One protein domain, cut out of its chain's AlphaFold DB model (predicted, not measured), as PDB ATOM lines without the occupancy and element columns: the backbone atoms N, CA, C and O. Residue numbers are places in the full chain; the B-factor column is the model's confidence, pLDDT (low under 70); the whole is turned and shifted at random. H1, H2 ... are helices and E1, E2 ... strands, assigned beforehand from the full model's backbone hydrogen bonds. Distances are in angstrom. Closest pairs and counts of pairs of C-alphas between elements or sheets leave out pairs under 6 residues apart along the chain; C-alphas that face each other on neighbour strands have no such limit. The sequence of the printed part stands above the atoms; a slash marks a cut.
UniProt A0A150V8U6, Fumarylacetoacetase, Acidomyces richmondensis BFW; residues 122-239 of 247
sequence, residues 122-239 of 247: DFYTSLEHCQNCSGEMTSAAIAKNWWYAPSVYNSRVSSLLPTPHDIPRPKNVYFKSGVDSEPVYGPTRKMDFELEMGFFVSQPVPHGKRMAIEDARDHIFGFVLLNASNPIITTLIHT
ATOM      1  N   ASP A 122     198.484 241.805 167.033       95.81
ATOM      2  CA  ASP A 122     198.947 243.182 167.050       95.81
ATOM      3  C   ASP A 122     200.295 243.262 167.775       95.81
ATOM      4  O   ASP A 122     200.500 242.637 168.824       95.81
ATOM      5  N   PHE A 123     201.232 243.955 167.137       95.94
ATOM      6  CA  PHE A 123     202.639 244.006 167.491       95.94
ATOM      7  C   PHE A 123     203.009 245.388 168.009       95.94
ATOM      8  O   PHE A 123     202.693 246.414 167.422       95.94
ATOM      9  N   TYR A 124     203.806 245.411 169.067       93.06
ATOM     10  CA  TYR A 124     204.252 246.639 169.708       93.06
ATOM     11  C   TYR A 124     205.713 246.936 169.354       93.06
ATOM     12  O   TYR A 124     206.611 246.783 170.184       93.06
ATOM     13  N   THR A 125     205.968 247.289 168.091       94.44
ATOM     14  CA  THR A 125     207.327 247.323 167.505       94.44
ATOM     15  C   THR A 125     207.841 248.711 167.109       94.44
ATOM     16  O   THR A 125     208.949 248.806 166.589       94.44
ATOM     17  N   SER A 126     207.097 249.794 167.358       94.31
ATOM     18  CA  SER A 126     207.625 251.162 167.207       94.31
ATOM     19  C   SER A 126     208.331 251.602 168.491       94.31
ATOM     20  O   SER A 126     207.732 251.609 169.568       94.31
ATOM     21  N   LEU A 127     209.611 251.970 168.374       91.88
ATOM     22  CA  LEU A 127     210.421 252.429 169.502       91.88
ATOM     23  C   LEU A 127     209.887 253.749 170.055       91.88
ATOM     24  O   LEU A 127     209.719 253.884 171.262       91.88
ATOM     25  N   GLU A 128     209.588 254.700 169.177       92.19
ATOM     26  CA  GLU A 128     209.091 256.026 169.534       92.19
ATOM     27  C   GLU A 128     207.733 255.922 170.233       92.19
ATOM     28  O   GLU A 128     207.525 256.527 171.284       92.19
ATOM     29  N   HIS A 129     206.830 255.090 169.703       91.12
ATOM     30  CA  HIS A 129     205.564 254.791 170.366       91.12
ATOM     31  C   HIS A 129     205.807 254.167 171.748       91.12
ATOM     32  O   HIS A 129     205.251 254.636 172.741       91.12
ATOM     33  N   CYS A 130     206.721 253.196 171.845       89.81
ATOM     34  CA  CYS A 130     207.079 252.581 173.118       89.81
ATOM     35  C   CYS A 130     207.642 253.585 174.138       89.81
ATOM     36  O   CYS A 130     207.283 253.534 175.319       89.81
ATOM     37  N   GLN A 131     208.481 254.524 173.704       87.94
ATOM     38  CA  GLN A 131     209.054 255.578 174.547       87.94
ATOM     39  C   GLN A 131     207.978 256.531 175.063       87.94
ATOM     40  O   GLN A 131     207.915 256.792 176.264       87.94
ATOM     41  N   ASN A 132     207.092 256.987 174.180       86.44
ATOM     42  CA  ASN A 132     206.016 257.905 174.540       86.44
ATOM     43  C   ASN A 132     205.035 257.247 175.524       86.44
ATOM     44  O   ASN A 132     204.726 257.803 176.577       86.44
ATOM     45  N   CYS A 133     204.628 256.008 175.242       82.19
ATOM     46  CA  CYS A 133     203.746 255.237 176.110       82.19
ATOM     47  C   CYS A 133     204.391 254.884 177.459       82.19
ATOM     48  O   CYS A 133     203.718 254.931 178.481       82.19
ATOM     49  N   SER A 134     205.684 254.545 177.500       67.81
ATOM     50  CA  SER A 134     206.383 254.231 178.761       67.81
ATOM     51  C   SER A 134     206.638 255.463 179.629       67.81
ATOM     52  O   SER A 134     206.573 255.364 180.851       67.81
ATOM     53  N   GLY A 135     206.852 256.636 179.032       60.06
ATOM     54  CA  GLY A 135     206.940 257.894 179.775       60.06
ATOM     55  C   GLY A 135     205.623 258.284 180.455       60.06
ATOM     56  O   GLY A 135     205.642 258.753 181.591       60.06
ATOM     57  N   GLU A 136     204.484 258.060 179.787       58.59
ATOM     58  CA  GLU A 136     203.160 258.435 180.310       58.59
ATOM     59  C   GLU A 136     202.464 257.330 181.129       58.59
ATOM     60  O   GLU A 136     201.627 257.640 181.980       58.59
ATOM     61  N   MET A 137     202.788 256.051 180.898       58.53
ATOM     62  CA  MET A 137     202.123 254.901 181.534       58.53
ATOM     63  C   MET A 137     203.023 254.070 182.465       58.53
ATOM     64  O   MET A 137     202.490 253.262 183.228       58.53
ATOM     65  N   THR A 138     204.355 254.223 182.441       58.03
ATOM     66  CA  THR A 138     205.278 253.432 183.284       58.03
ATOM     67  C   THR A 138     206.339 254.282 183.996       58.03
ATOM     68  O   THR A 138     206.371 255.506 183.905       58.03
ATOM     69  N   SER A 139     207.216 253.630 184.771       55.47
ATOM     70  CA  SER A 139     208.282 254.246 185.574       55.47
ATOM     71  C   SER A 139     209.525 254.655 184.756       55.47
ATOM     72  O   SER A 139     210.651 254.479 185.224       55.47
ATOM     73  N   ALA A 140     209.323 255.195 183.550       63.34
ATOM     74  CA  ALA A 140     210.325 255.860 182.702       63.34
ATOM     75  C   ALA A 140     211.365 254.998 181.946       63.34
ATOM     76  O   ALA A 140     212.285 255.559 181.353       63.34
ATOM     77  N   ALA A 141     211.239 253.665 181.892       78.25
ATOM     78  CA  ALA A 141     212.152 252.821 181.106       78.25
ATOM     79  C   ALA A 141     211.424 251.766 180.259       78.25
ATOM     80  O   ALA A 141     210.483 251.117 180.717       78.25
ATOM     81  N   ILE A 142     211.920 251.552 179.035       85.31
ATOM     82  CA  ILE A 142     211.493 250.453 178.161       85.31
ATOM     83  C   ILE A 142     211.871 249.125 178.820       85.31
ATOM     84  O   ILE A 142     213.018 248.917 179.229       85.31
ATOM     85  N   ALA A 143     210.911 248.205 178.902       85.56
ATOM     86  CA  ALA A 143     211.150 246.878 179.450       85.56
ATOM     87  C   ALA A 143     212.186 246.116 178.608       85.56
ATOM     88  O   ALA A 143     212.147 246.133 177.378       85.56
ATOM     89  N   LYS A 144     213.121 245.418 179.270       90.25
ATOM     90  CA  LYS A 144     214.251 244.759 178.589       90.25
ATOM     91  C   LYS A 144     213.802 243.819 177.470       90.25
ATOM     92  O   LYS A 144     214.423 243.823 176.420       90.25
ATOM     93  N   ASN A 145     212.728 243.055 177.679       90.69
ATOM     94  CA  ASN A 145     212.198 242.081 176.718       90.69
ATOM     95  C   ASN A 145     211.824 242.684 175.355       90.69
ATOM     96  O   ASN A 145     211.917 241.965 174.364       90.69
ATOM     97  N   TRP A 146     211.469 243.973 175.289       91.81
ATOM     98  CA  TRP A 146     211.157 244.666 174.033       91.81
ATOM     99  C   TRP A 146     212.311 244.579 173.020       91.81
ATOM    100  O   TRP A 146     212.088 244.409 171.828       91.81
ATOM    101  N   TRP A 147     213.555 244.598 173.511       92.81
ATOM    102  CA  TRP A 147     214.766 244.510 172.689       92.81
ATOM    103  C   TRP A 147     215.127 243.088 172.244       92.81
ATOM    104  O   TRP A 147     215.998 242.922 171.396       92.81
ATOM    105  N   TYR A 148     214.504 242.058 172.824       95.25
ATOM    106  CA  TYR A 148     214.839 240.652 172.551       95.25
ATOM    107  C   TYR A 148     213.764 239.924 171.748       95.25
ATOM    108  O   TYR A 148     214.057 238.895 171.141       95.25
ATOM    109  N   ALA A 149     212.526 240.417 171.758       94.44
ATOM    110  CA  ALA A 149     211.438 239.838 170.991       94.44
ATOM    111  C   ALA A 149     210.394 240.904 170.631       94.44
ATOM    112  O   ALA A 149     210.067 241.743 171.478       94.44
ATOM    113  N   PRO A 150     209.808 240.837 169.420       93.88
ATOM    114  CA  PRO A 150     208.694 241.697 169.062       93.88
ATOM    115  C   PRO A 150     207.501 241.336 169.951       93.88
ATOM    116  O   PRO A 150     206.939 240.242 169.863       93.88
ATOM    117  N   SER A 151     207.155 242.246 170.860       92.44
ATOM    118  CA  SER A 151     206.024 242.050 171.766       92.44
ATOM    119  C   SER A 151     204.731 242.006 170.958       92.44
ATOM    120  O   SER A 151     204.538 242.819 170.057       92.44
ATOM    121  N   VAL A 152     203.871 241.040 171.265       95.44
ATOM    122  CA  VAL A 152     202.671 240.742 170.481       95.44
ATOM    123  C   VAL A 152     201.559 240.236 171.380       95.44
ATOM    124  O   VAL A 152     201.814 239.549 172.376       95.44
ATOM    125  N   TYR A 153     200.322 240.534 171.012       94.25
ATOM    126  CA  TYR A 153     199.140 239.992 171.665       94.25
ATOM    127  C   TYR A 153     198.077 239.579 170.643       94.25
ATOM    128  O   TYR A 153     198.111 239.961 169.473       94.25
ATOM    129  N   ASN A 154     197.148 238.725 171.077       95.50
ATOM    130  CA  ASN A 154     196.026 238.305 170.244       95.50
ATOM    131  C   ASN A 154     194.910 239.343 170.321       95.50
ATOM    132  O   ASN A 154     194.368 239.603 171.398       95.50
ATOM    133  N   SER A 155     194.531 239.861 169.164       93.88
ATOM    134  CA  SER A 155     193.490 240.862 168.990       93.88
ATOM    135  C   SER A 155     192.185 240.236 168.497       93.88
ATOM    136  O   SER A 155     192.065 239.027 168.254       93.88
ATOM    137  N   ARG A 156     191.138 241.058 168.390       92.69
ATOM    138  CA  ARG A 156     189.785 240.578 168.104       92.69
ATOM    139  C   ARG A 156     189.469 240.612 166.610       92.69
ATOM    140  O   ARG A 156     189.150 241.648 166.044       92.69
ATOM    141  N   VAL A 157     189.448 239.432 165.995       92.69
ATOM    142  CA  VAL A 157     189.084 239.252 164.578       92.69
ATOM    143  C   VAL A 157     187.659 239.715 164.264       92.69
ATOM    144  O   VAL A 157     187.419 240.301 163.216       92.69
ATOM    145  N   SER A 158     186.698 239.458 165.160       91.94
ATOM    146  CA  SER A 158     185.271 239.704 164.887       91.94
ATOM    147  C   SER A 158     184.905 241.179 164.716       91.94
ATOM    148  O   SER A 158     183.781 241.474 164.327       91.94
ATOM    149  N   SER A 159     185.811 242.088 165.070       90.12
ATOM    150  CA  SER A 159     185.631 243.534 164.957       90.12
ATOM    151  C   SER A 159     186.438 244.155 163.817       90.12
ATOM    152  O   SER A 159     186.380 245.366 163.663       90.12
ATOM    153  N   LEU A 160     187.162 243.365 163.014       91.00
ATOM    154  CA  LEU A 160     187.789 243.873 161.795       91.00
ATOM    155  C   LEU A 160     186.703 244.309 160.802       91.00
ATOM    156  O   LEU A 160     185.841 243.509 160.435       91.00
ATOM    157  N   LEU A 161     186.754 245.562 160.359       88.69
ATOM    158  CA  LEU A 161     185.793 246.151 159.423       88.69
ATOM    159  C   LEU A 161     186.526 246.816 158.247       88.69
ATOM    160  O   LEU A 161     187.590 247.391 158.454       88.69
ATOM    161  N   PRO A 162     186.005 246.767 157.009       89.12
ATOM    162  CA  PRO A 162     186.624 247.448 155.875       89.12
ATOM    163  C   PRO A 162     186.260 248.942 155.856       89.12
ATOM    164  O   PRO A 162     185.162 249.320 156.238       89.12
ATOM    165  N   THR A 163     187.110 249.823 155.346       83.00
ATOM    166  CA  THR A 163     186.712 251.229 155.122       83.00
ATOM    167  C   THR A 163     185.638 251.354 154.022       83.00
ATOM    168  O   THR A 163     185.766 250.689 152.989       83.00
ATOM    169  N   PRO A 164     184.630 252.245 154.163       84.69
ATOM    170  CA  PRO A 164     184.275 253.028 155.352       84.69
ATOM    171  C   PRO A 164     183.303 252.269 156.270       84.69
ATOM    172  O   PRO A 164     182.380 251.619 155.784       84.69
ATOM    173  N   HIS A 165     183.475 252.393 157.586       83.19
ATOM    174  CA  HIS A 165     182.497 251.964 158.592       83.19
ATOM    175  C   HIS A 165     182.434 252.993 159.719       83.19
ATOM    176  O   HIS A 165     183.467 253.490 160.166       83.19
ATOM    177  N   ASP A 166     181.224 253.269 160.201       86.69
ATOM    178  CA  ASP A 166     181.026 254.071 161.402       86.69
ATOM    179  C   ASP A 166     181.335 253.232 162.641       86.69
ATOM    180  O   ASP A 166     180.853 252.104 162.780       86.69
ATOM    181  N   ILE A 167     182.106 253.800 163.569       86.25
ATOM    182  CA  ILE A 167     182.424 253.151 164.839       86.25
ATOM    183  C   ILE A 167     181.687 253.867 165.969       86.25
ATOM    184  O   ILE A 167     182.012 255.016 166.286       86.25
ATOM    185  N   PRO A 168     180.697 253.218 166.608       89.12
ATOM    186  CA  PRO A 168     180.015 253.816 167.742       89.12
ATOM    187  C   PRO A 168     180.983 253.941 168.920       89.12
ATOM    188  O   PRO A 168     181.723 253.008 169.230       89.12
ATOM    189  N   ARG A 169     180.939 255.081 169.620       92.06
ATOM    190  CA  ARG A 169     181.760 255.311 170.817       92.06
ATOM    191  C   ARG A 169     181.535 254.182 171.838       92.06
ATOM    192  O   ARG A 169     180.410 254.052 172.336       92.06
ATOM    193  N   PRO A 170     182.579 253.418 172.205       90.81
ATOM    194  CA  PRO A 170     182.439 252.339 173.171       90.81
ATOM    195  C   PRO A 170     182.027 252.851 174.553       90.81
ATOM    196  O   PRO A 170     182.347 253.977 174.950       90.81
ATOM    197  N   LYS A 171     181.349 251.990 175.311       93.94
ATOM    198  CA  LYS A 171     181.099 252.183 176.741       93.94
ATOM    199  C   LYS A 171     181.924 251.173 177.523       93.94
ATOM    200  O   LYS A 171     181.978 250.007 177.140       93.94
ATOM    201  N   ASN A 172     182.537 251.608 178.612       92.31
ATOM    202  CA  ASN A 172     183.337 250.762 179.487       92.31
ATOM    203  C   ASN A 172     183.175 251.187 180.951       92.31
ATOM    204  O   ASN A 172     182.410 252.098 181.276       92.31
ATOM    205  N   VAL A 173     183.876 250.475 181.829       93.50
ATOM    206  CA  VAL A 173     184.021 250.825 183.238       93.50
ATOM    207  C   VAL A 173     185.347 251.563 183.409       93.50
ATOM    208  O   VAL A 173     186.376 251.085 182.932       93.50
ATOM    209  N   TYR A 174     185.327 252.727 184.053       89.62
ATOM    210  CA  TYR A 174     186.524 253.530 184.308       89.62
ATOM    211  C   TYR A 174     186.427 254.278 185.638       89.62
ATOM    212  O   TYR A 174     185.341 254.504 186.168       89.62
ATOM    213  N   PHE A 175     187.570 254.714 186.158       91.00
ATOM    214  CA  PHE A 175     187.646 255.511 187.376       91.00
ATOM    215  C   PHE A 175     187.457 257.003 187.083       91.00
ATOM    216  O   PHE A 175     188.163 257.574 186.248       91.00
ATOM    217  N   LYS A 176     186.501 257.660 187.751       85.38
ATOM    218  CA  LYS A 176     186.178 259.075 187.478       85.38
ATOM    219  C   LYS A 176     187.234 260.039 188.030       85.38
ATOM    220  O   LYS A 176     187.434 261.098 187.434       85.38
ATOM    221  N   SER A 177     187.869 259.682 189.145       86.69
ATOM    222  CA  SER A 177     188.708 260.587 189.941       86.69
ATOM    223  C   SER A 177     190.003 259.923 190.435       86.69
ATOM    224  O   SER A 177     190.475 260.243 191.517       86.69
ATOM    225  N   GLY A 178     190.582 259.011 189.645       85.88
ATOM    226  CA  GLY A 178     191.812 258.280 189.990       85.88
ATOM    227  C   GLY A 178     191.555 256.837 190.433       85.88
ATOM    228  O   GLY A 178     190.410 256.462 190.675       85.88
ATOM    229  N   VAL A 179     192.612 256.025 190.499       85.12
ATOM    230  CA  VAL A 179     192.530 254.556 190.659       85.12
ATOM    231  C   VAL A 179     191.823 254.087 191.936       85.12
ATOM    232  O   VAL A 179     191.272 252.995 191.937       85.12
ATOM    233  N   ASP A 180     191.778 254.926 192.973       89.12
ATOM    234  CA  ASP A 180     191.116 254.624 194.251       89.12
ATOM    235  C   ASP A 180     189.642 255.073 194.302       89.12
ATOM    236  O   ASP A 180     188.966 254.897 195.313       89.12
ATOM    237  N   SER A 181     189.129 255.703 193.237       92.44
ATOM    238  CA  SER A 181     187.720 256.114 193.169       92.44
ATOM    239  C   SER A 181     186.801 254.948 192.800       92.44
ATOM    240  O   SER A 181     187.230 253.970 192.200       92.44
ATOM    241  N   GLU A 182     185.509 255.070 193.104       94.12
ATOM    242  CA  GLU A 182     184.524 254.081 192.660       94.12
ATOM    243  C   GLU A 182     184.472 254.008 191.120       94.12
ATOM    244  O   GLU A 182     184.366 255.049 190.448       94.12
ATOM    245  N   PRO A 183     184.538 252.801 190.529       94.12
ATOM    246  CA  PRO A 183     184.439 252.633 189.091       94.12
ATOM    247  C   PRO A 183     183.027 252.980 188.605       94.12
ATOM    248  O   PRO A 183     182.020 252.601 189.201       94.12
ATOM    249  N   VAL A 184     182.941 253.676 187.475       94.75
ATOM    250  CA  VAL A 184     181.669 254.059 186.851       94.75
ATOM    251  C   VAL A 184     181.552 253.464 185.454       94.75
ATOM    252  O   VAL A 184     182.528 253.404 184.709       94.75
ATOM    253  N   TYR A 185     180.342 253.053 185.075       96.38
ATOM    254  CA  TYR A 185     180.027 252.630 183.712       96.38
ATOM    255  C   TYR A 185     179.578 253.825 182.863       96.38
ATOM    256  O   TYR A 185     178.699 254.591 183.264       96.38
ATOM    257  N   GLY A 186     180.139 253.981 181.665       95.88
ATOM    258  CA  GLY A 186     179.703 255.014 180.730       95.88
ATOM    259  C   GLY A 186     180.503 255.038 179.429       95.88
ATOM    260  O   GLY A 186     181.367 254.191 179.219       95.88
ATOM    261  N   PRO A 187     180.223 255.996 178.529       94.38
ATOM    262  CA  PRO A 187     181.007 256.184 177.311       94.38
ATOM    263  C   PRO A 187     182.478 256.479 177.622       94.38
ATOM    264  O   PRO A 187     182.764 257.239 178.554       94.38
ATOM    265  N   THR A 188     183.395 255.935 176.815       90.75
ATOM    266  CA  THR A 188     184.822 256.255 176.952       90.75
ATOM    267  C   THR A 188     185.054 257.756 176.771       90.75
ATOM    268  O   THR A 188     184.511 258.389 175.854       90.75
ATOM    269  N   ARG A 189     185.885 258.328 177.647       88.69
ATOM    270  CA  ARG A 189     186.304 259.739 177.602       88.69
ATOM    271  C   ARG A 189     187.609 259.954 176.838       88.69
ATOM    272  O   ARG A 189     187.918 261.088 176.501       88.69
ATOM    273  N   LYS A 190     188.349 258.878 176.567       86.94
ATOM    274  CA  LYS A 190     189.624 258.872 175.846       86.94
ATOM    275  C   LYS A 190     189.496 257.885 174.688       86.94
ATOM    276  O   LYS A 190     189.808 256.712 174.832       86.94
ATOM    277  N   MET A 191     188.874 258.338 173.601       87.94
ATOM    278  CA  MET A 191     188.816 257.574 172.353       87.94
ATOM    279  C   MET A 191     189.953 258.069 171.477       87.94
ATOM    280  O   MET A 191     190.080 259.282 171.324       87.94
ATOM    281  N   ASP A 192     190.728 257.141 170.935       88.62
ATOM    282  CA  ASP A 192     191.932 257.435 170.166       88.62
ATOM    283  C   ASP A 192     191.967 256.617 168.866       88.62
ATOM    284  O   ASP A 192     191.043 255.835 168.587       88.62
ATOM    285  N   PHE A 193     193.013 256.829 168.075       89.75
ATOM    286  CA  PHE A 193     193.375 256.012 166.926       89.75
ATOM    287  C   PHE A 193     194.847 255.603 166.998       89.75
ATOM    288  O   PHE A 193     195.690 256.339 167.501       89.75
ATOM    289  N   GLU A 194     195.159 254.466 166.390       90.00
ATOM    290  CA  GLU A 194     196.527 253.977 166.220       90.00
ATOM    291  C   GLU A 194     196.766 253.796 164.733       90.00
ATOM    292  O   GLU A 194     196.073 253.023 164.076       90.00
ATOM    293  N   LEU A 195     197.701 254.563 164.174       93.50
ATOM    294  CA  LEU A 195     198.087 254.418 162.777       93.50
ATOM    295  C   LEU A 195     199.016 253.216 162.631       93.50
ATOM    296  O   LEU A 195     200.152 253.251 163.102       93.50
ATOM    297  N   GLU A 196     198.563 252.209 161.896       94.19
ATOM    298  CA  GLU A 196     199.312 250.978 161.696       94.19
ATOM    299  C   GLU A 196     199.335 250.511 160.242       94.19
ATOM    300  O   GLU A 196     198.513 250.890 159.397       94.19
ATOM    301  N   MET A 197     200.286 249.619 159.971       95.19
ATOM    302  CA  MET A 197     200.287 248.777 158.788       95.19
ATOM    303  C   MET A 197     200.055 247.328 159.203       95.19
ATOM    304  O   MET A 197     200.837 246.753 159.953       95.19
ATOM    305  N   GLY A 198     199.002 246.724 158.664       93.50
ATOM    306  CA  GLY A 198     198.773 245.288 158.767       93.50
ATOM    307  C   GLY A 198     199.364 244.557 157.569       93.50
ATOM    308  O   GLY A 198     199.500 245.124 156.484       93.50
ATOM    309  N   PHE A 199     199.651 243.269 157.726       94.06
ATOM    310  CA  PHE A 199     199.930 242.380 156.604       94.06
ATOM    311  C   PHE A 199     199.102 241.107 156.710       94.06
ATOM    312  O   PHE A 199     198.779 240.634 157.799       94.06
ATOM    313  N   PHE A 200     198.754 240.544 155.559       94.62
ATOM    314  CA  PHE A 200     198.043 239.276 155.499       94.62
ATOM    315  C   PHE A 200     199.003 238.111 155.306       94.62
ATOM    316  O   PHE A 200     199.874 238.152 154.435       94.62
ATOM    317  N   VAL A 201     198.789 237.043 156.073       93.00
ATOM    318  CA  VAL A 201     199.513 235.781 155.908       93.00
ATOM    319  C   VAL A 201     198.896 234.978 154.757       93.00
ATOM    320  O   VAL A 201     197.689 234.732 154.748       93.00
ATOM    321  N   SER A 202     199.718 234.586 153.783       88.50
ATOM    322  CA  SER A 202     199.337 233.823 152.582       88.50
ATOM    323  C   SER A 202     199.268 232.315 152.839       88.50
ATOM    324  O   SER A 202     198.282 231.665 152.497       88.50
ATOM    325  N   GLN A 203     200.322 231.766 153.446       85.62
ATOM    326  CA  GLN A 203     200.521 230.340 153.700       85.62
ATOM    327  C   GLN A 203     200.493 230.079 155.211       85.62
ATOM    328  O   GLN A 203     201.282 230.683 155.946       85.62
ATOM    329  N   PRO A 204     199.616 229.200 155.722       84.75
ATOM    330  CA  PRO A 204     199.624 228.857 157.135       84.75
ATOM    331  C   PRO A 204     200.855 228.013 157.487       84.75
ATOM    332  O   PRO A 204     201.278 227.149 156.722       84.75
ATOM    333  N   VAL A 205     201.388 228.208 158.692       89.94
ATOM    334  CA  VAL A 205     202.379 227.293 159.271       89.94
ATOM    335  C   VAL A 205     201.625 226.131 159.931       89.94
ATOM    336  O   VAL A 205     200.754 226.387 160.769       89.94
ATOM    337  N   PRO A 206     201.909 224.858 159.583       91.50
ATOM    338  CA  PRO A 206     201.229 223.723 160.199       91.50
ATOM    339  C   PRO A 206     201.413 223.692 161.718       91.50
ATOM    340  O   PRO A 206     202.454 224.085 162.247       91.50
ATOM    341  N   HIS A 207     200.413 223.169 162.430       94.06
ATOM    342  CA  HIS A 207     200.475 223.052 163.885       94.06
ATOM    343  C   HIS A 207     201.741 222.305 164.342       94.06
ATOM    344  O   HIS A 207     202.102 221.262 163.796       94.06
ATOM    345  N   GLY A 208     202.423 222.857 165.349       95.88
ATOM    346  CA  GLY A 208     203.662 222.298 165.895       95.88
ATOM    347  C   GLY A 208     204.902 222.501 165.016       95.88
ATOM    348  O   GLY A 208     205.989 222.066 165.399       95.88
ATOM    349  N   LYS A 209     204.780 223.159 163.856       95.62
ATOM    350  CA  LYS A 209     205.920 223.529 163.011       95.62
ATOM    351  C   LYS A 209     206.349 224.969 163.276       95.62
ATOM    352  O   LYS A 209     205.575 225.800 163.740       95.62
ATOM    353  N   ARG A 210     207.623 225.234 162.996       93.88
ATOM    354  CA  ARG A 210     208.218 226.573 162.992       93.88
ATOM    355  C   ARG A 210     208.557 226.946 161.555       93.88
ATOM    356  O   ARG A 210     208.760 226.061 160.729       93.88
ATOM    357  N   MET A 211     208.623 228.244 161.303       93.69
ATOM    358  CA  MET A 211     209.051 228.825 160.037       93.69
ATOM    359  C   MET A 211     210.438 229.439 160.232       93.69
ATOM    360  O   MET A 211     210.693 230.027 161.290       93.69
ATOM    361  N   ALA A 212     211.324 229.270 159.253       94.38
ATOM    362  CA  ALA A 212     212.604 229.965 159.242       94.38
ATOM    363  C   ALA A 212     212.377 231.446 158.889       94.38
ATOM    364  O   ALA A 212     211.396 231.791 158.228       94.38
ATOM    365  N   ILE A 213     213.237 232.349 159.360       93.44
ATOM    366  CA  ILE A 213     213.038 233.789 159.115       93.44
ATOM    367  C   ILE A 213     213.188 234.127 157.626       93.44
ATOM    368  O   ILE A 213     212.507 235.015 157.118       93.44
ATOM    369  N   GLU A 214     214.020 233.366 156.924       94.31
ATOM    370  CA  GLU A 214     214.289 233.477 155.495       94.31
ATOM    371  C   GLU A 214     213.026 233.213 154.658       94.31
ATOM    372  O   GLU A 214     212.828 233.851 153.625       94.31
ATOM    373  N   ASP A 215     212.134 232.349 155.152       90.94
ATOM    374  CA  ASP A 215     210.886 231.978 154.478       90.94
ATOM    375  C   ASP A 215     209.750 232.977 154.754       90.94
ATOM    376  O   ASP A 215     208.738 232.988 154.050       90.94
ATOM    377  N   ALA A 216     209.885 233.849 155.764       90.81
ATOM    378  CA  ALA A 216     208.796 234.710 156.238       90.81
ATOM    379  C   ALA A 216     208.184 235.574 155.128       90.81
ATOM    380  O   ALA A 216     206.974 235.810 155.107       90.81
ATOM    381  N   ARG A 217     209.008 236.010 154.173       87.94
ATOM    382  CA  ARG A 217     208.577 236.811 153.026       87.94
ATOM    383  C   ARG A 217     207.542 236.089 152.162       87.94
ATOM    384  O   ARG A 217     206.576 236.714 151.724       87.94
ATOM    385  N   ASP A 218     207.723 234.796 151.924       87.12
ATOM    386  CA  ASP A 218     206.844 234.016 151.044       87.12
ATOM    387  C   ASP A 218     205.464 233.785 151.675       87.12
ATOM    388  O   ASP A 218     204.454 233.619 150.974       87.12
ATOM    389  N   HIS A 219     205.416 233.883 153.004       90.81
ATOM    390  CA  HIS A 219     204.214 233.829 153.822       90.81
ATOM    391  C   HIS A 219     203.463 235.168 153.910       90.81
ATOM    392  O   HIS A 219     202.380 235.201 154.495       90.81
ATOM    393  N   ILE A 220     203.962 236.259 153.317       92.31
ATOM    394  CA  ILE A 220     203.260 237.550 153.275       92.31
ATOM    395  C   ILE A 220     202.545 237.713 151.925       92.31
ATOM    396  O   ILE A 220     203.140 237.641 150.844       92.31
ATOM    397  N   PHE A 221     201.232 237.951 151.969       94.19
ATOM    398  CA  PHE A 221     200.431 238.228 150.776       94.19
ATOM    399  C   PHE A 221     200.548 239.691 150.333       94.19
ATOM    400  O   PHE A 221     200.791 239.971 149.158       94.19
ATOM    401  N   GLY A 222     200.390 240.616 151.277       93.12
ATOM    402  CA  GLY A 222     200.442 242.053 151.045       93.12
ATOM    403  C   GLY A 222     200.052 242.841 152.291       93.12
ATOM    404  O   GLY A 222     199.701 242.252 153.317       93.12
ATOM    405  N   PHE A 223     200.118 244.165 152.182       94.25
ATOM    406  CA  PHE A 223     199.980 245.101 153.300       94.25
ATOM    407  C   PHE A 223     198.719 245.941 153.190       94.25
ATOM    408  O   PHE A 223     198.309 246.249 152.080       94.25
ATOM    409  N   VAL A 224     198.161 246.359 154.321       93.38
ATOM    410  CA  VAL A 224     197.015 247.273 154.429       93.38
ATOM    411  C   VAL A 224     197.296 248.357 155.459       93.38
ATOM    412  O   VAL A 224     198.115 248.167 156.354       93.38
ATOM    413  N   LEU A 225     196.578 249.473 155.369       92.38
ATOM    414  CA  LEU A 225     196.509 250.431 156.468       92.38
ATOM    415  C   LEU A 225     195.476 249.951 157.490       92.38
ATOM    416  O   LEU A 225     194.388 249.493 157.122       92.38
ATOM    417  N   LEU A 226     195.812 250.084 158.766       91.31
ATOM    418  CA  LEU A 226     194.993 249.649 159.886       91.31
ATOM    419  C   LEU A 226     194.866 250.792 160.896       91.31
ATOM    420  O   LEU A 226     195.836 251.491 161.176       91.31
ATOM    421  N   ASN A 227     193.657 250.978 161.421       89.00
ATOM    422  CA  ASN A 227     193.429 251.726 162.651       89.00
ATOM    423  C   ASN A 227     193.095 250.730 163.763       89.00
ATOM    424  O   ASN A 227     192.004 250.166 163.722       89.00
ATOM    425  N   ALA A 228     194.003 250.466 164.707       74.12
ATOM    426  CA  ALA A 228     193.836 249.361 165.662       74.12
ATOM    427  C   ALA A 228     192.988 249.706 166.894       74.12
ATOM    428  O   ALA A 228     192.233 248.853 167.368       74.12
ATOM    429  N   SER A 229     192.984 250.968 167.338       58.97
ATOM    430  CA  SER A 229     192.156 251.407 168.474       58.97
ATOM    431  C   SER A 229     190.655 251.248 168.210       58.97
ATOM    432  O   SER A 229     189.850 251.178 169.139       58.97
ATOM    433  N   ASN A 230     190.277 251.185 166.930       55.47
ATOM    434  CA  ASN A 230     188.967 250.782 166.442       55.47
ATOM    435  C   ASN A 230     189.164 250.071 165.092       55.47
ATOM    436  O   ASN A 230     189.251 250.794 164.101       55.47
ATOM    437  N   PRO A 231     189.239 248.722 165.039       48.91
ATOM    438  CA  PRO A 231     189.796 247.938 163.926       48.91
ATOM    439  C   PRO A 231     189.108 248.160 162.569       48.91
ATOM    440  O   PRO A 231     188.360 247.324 162.063       48.91
ATOM    441  N   ILE A 232     189.404 249.296 161.946       44.75
ATOM    442  CA  ILE A 232     189.058 249.613 160.571       44.75
ATOM    443  C   ILE A 232     190.298 249.319 159.739       44.75
ATOM    444  O   ILE A 232     191.342 249.958 159.879       44.75
ATOM    445  N   ILE A 233     190.162 248.356 158.840       53.00
ATOM    446  CA  ILE A 233     191.129 248.072 157.794       53.00
ATOM    447  C   ILE A 233     190.778 248.951 156.600       53.00
ATOM    448  O   ILE A 233     189.767 248.741 155.915       53.00
ATOM    449  N   THR A 234     191.656 249.896 156.281       46.88
ATOM    450  CA  THR A 234     191.594 250.537 154.972       46.88
ATOM    451  C   THR A 234     192.125 249.541 153.955       46.88
ATOM    452  O   THR A 234     193.315 249.235 153.892       46.88
ATOM    453  N   THR A 235     191.193 248.969 153.191       45.38
ATOM    454  CA  THR A 235     191.474 247.913 152.220       45.38
ATOM    455  C   THR A 235     192.153 248.515 150.995       45.38
ATOM    456  O   THR A 235     191.518 248.842 149.999       45.38
ATOM    457  N   LEU A 236     193.470 248.657 151.079       41.41
ATOM    458  CA  LEU A 236     194.360 248.644 149.929       41.41
ATOM    459  C   LEU A 236     195.393 247.568 150.220       41.41
ATOM    460  O   LEU A 236     196.322 247.838 150.970       41.41
ATOM    461  N   ILE A 237     195.228 246.359 149.673       50.72
ATOM    462  CA  ILE A 237     196.309 245.374 149.735       50.72
ATOM    463  C   ILE A 237     197.369 245.793 148.729       50.72
ATOM    464  O   ILE A 237     197.262 245.464 147.548       50.72
ATOM    465  N   HIS A 238     198.396 246.505 149.180       43.91
ATOM    466  CA  HIS A 238     199.606 246.653 148.383       43.91
ATOM    467  C   HIS A 238     200.325 245.307 148.354       43.91
ATOM    468  O   HIS A 238     200.836 244.823 149.368       43.91
ATOM    469  N   THR A 239     200.358 244.682 147.181       40.66
ATOM    470  CA  THR A 239     201.248 243.551 146.934       40.66
ATOM    471  C   THR A 239     202.630 244.101 146.626       40.66
ATOM    472  O   THR A 239     202.792 244.839 145.654       40.66
TER     473      THR A 239
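What this domain is: This is residues 122 to 239 of the 247 residues of the protein "Fumarylacetoacetase" of Acidomyces richmondensis BFW (UniProt A0A150V8U6). A strongly twisted sheet of three strands, E4, E5 and E6, forms one part of a loose, spread-out domain, with the small hairpin of E2 and E3 at one end of the longest axis and the loop of residues 202 to 219 at the other. The helices H1 and H2 lie off to another side, and the short strand E1, nearest to the middle, follows H2. The printed part has 118 residues with two named helices and six named strands in the order H1, H2, E1, E2, E3, E4, E5, E6. The larger sheet, in the order E4, E5, E6, and the pair E2 and E3 are both antiparallel; the class is mixed, with under half of the residues in named elements. The whole is loose, with a radius of gyration of the C-alphas of 17.9 A and spans of 51 by 38 by 28 A.

How they stand to each other: E4, residues 195 to 201, E5, residues 220 to 227, and E6, residues 232 to 238, form a meander, each strand the antiparallel neighbour of the one before. E4 and E5 are a hairpin at 152 degrees between directions, with N 198 and O 224 2.9 A apart, within hydrogen-bond range. E5 and E6 are a hairpin at 145 degrees, with N 234 and O 225 within range at 2.9 A. Residues 161 to 162 pair in parallel with residues 232 to 233 of E6. E2, residues 171 to 175, and E3, residues 183 to 187, are an antiparallel hairpin, with N 172 and O 186 within range at 2.9 A. E3 and E4 are apart. E1, residues 152 to 154, pairs with no named strand, but residues 122 to 123 pair antiparallel with its residues 152 to 153. H1, residues 127 to 137, and H2, residues 144 to 147, are apart, and neither is on the larger sheet. In H1 every O i to N i+4 pair is within hydrogen-bond range; H2 is too short for such a pair, and its one O i to N i+3 pair is within range.

Where its parts are: E4 is 19.9 A long from first to last C-alpha, E5 19.6 A, E6 16.4 A and H1 14.8 A. C-alpha 195 of E4 is at (198.087, 254.418, 162.777). H1 begins with C-alpha 127 at (210.421, 252.429, 169.502), and E6 ends with C-alpha 238 at (199.606, 246.653, 148.383).

The domain as a whole: The C-alphas farthest apart, those of Glu 182 and Glu 214, are 51.9 A from each other. The printed part has no cut. The links from E1 to E2, 16 residues, and from E4 to E5, 18 residues, are long. The mean pLDDT of the printed part is 85.1; residues 134 to 140 and 229 to 239 are under 70, and E6 has a mean of 47.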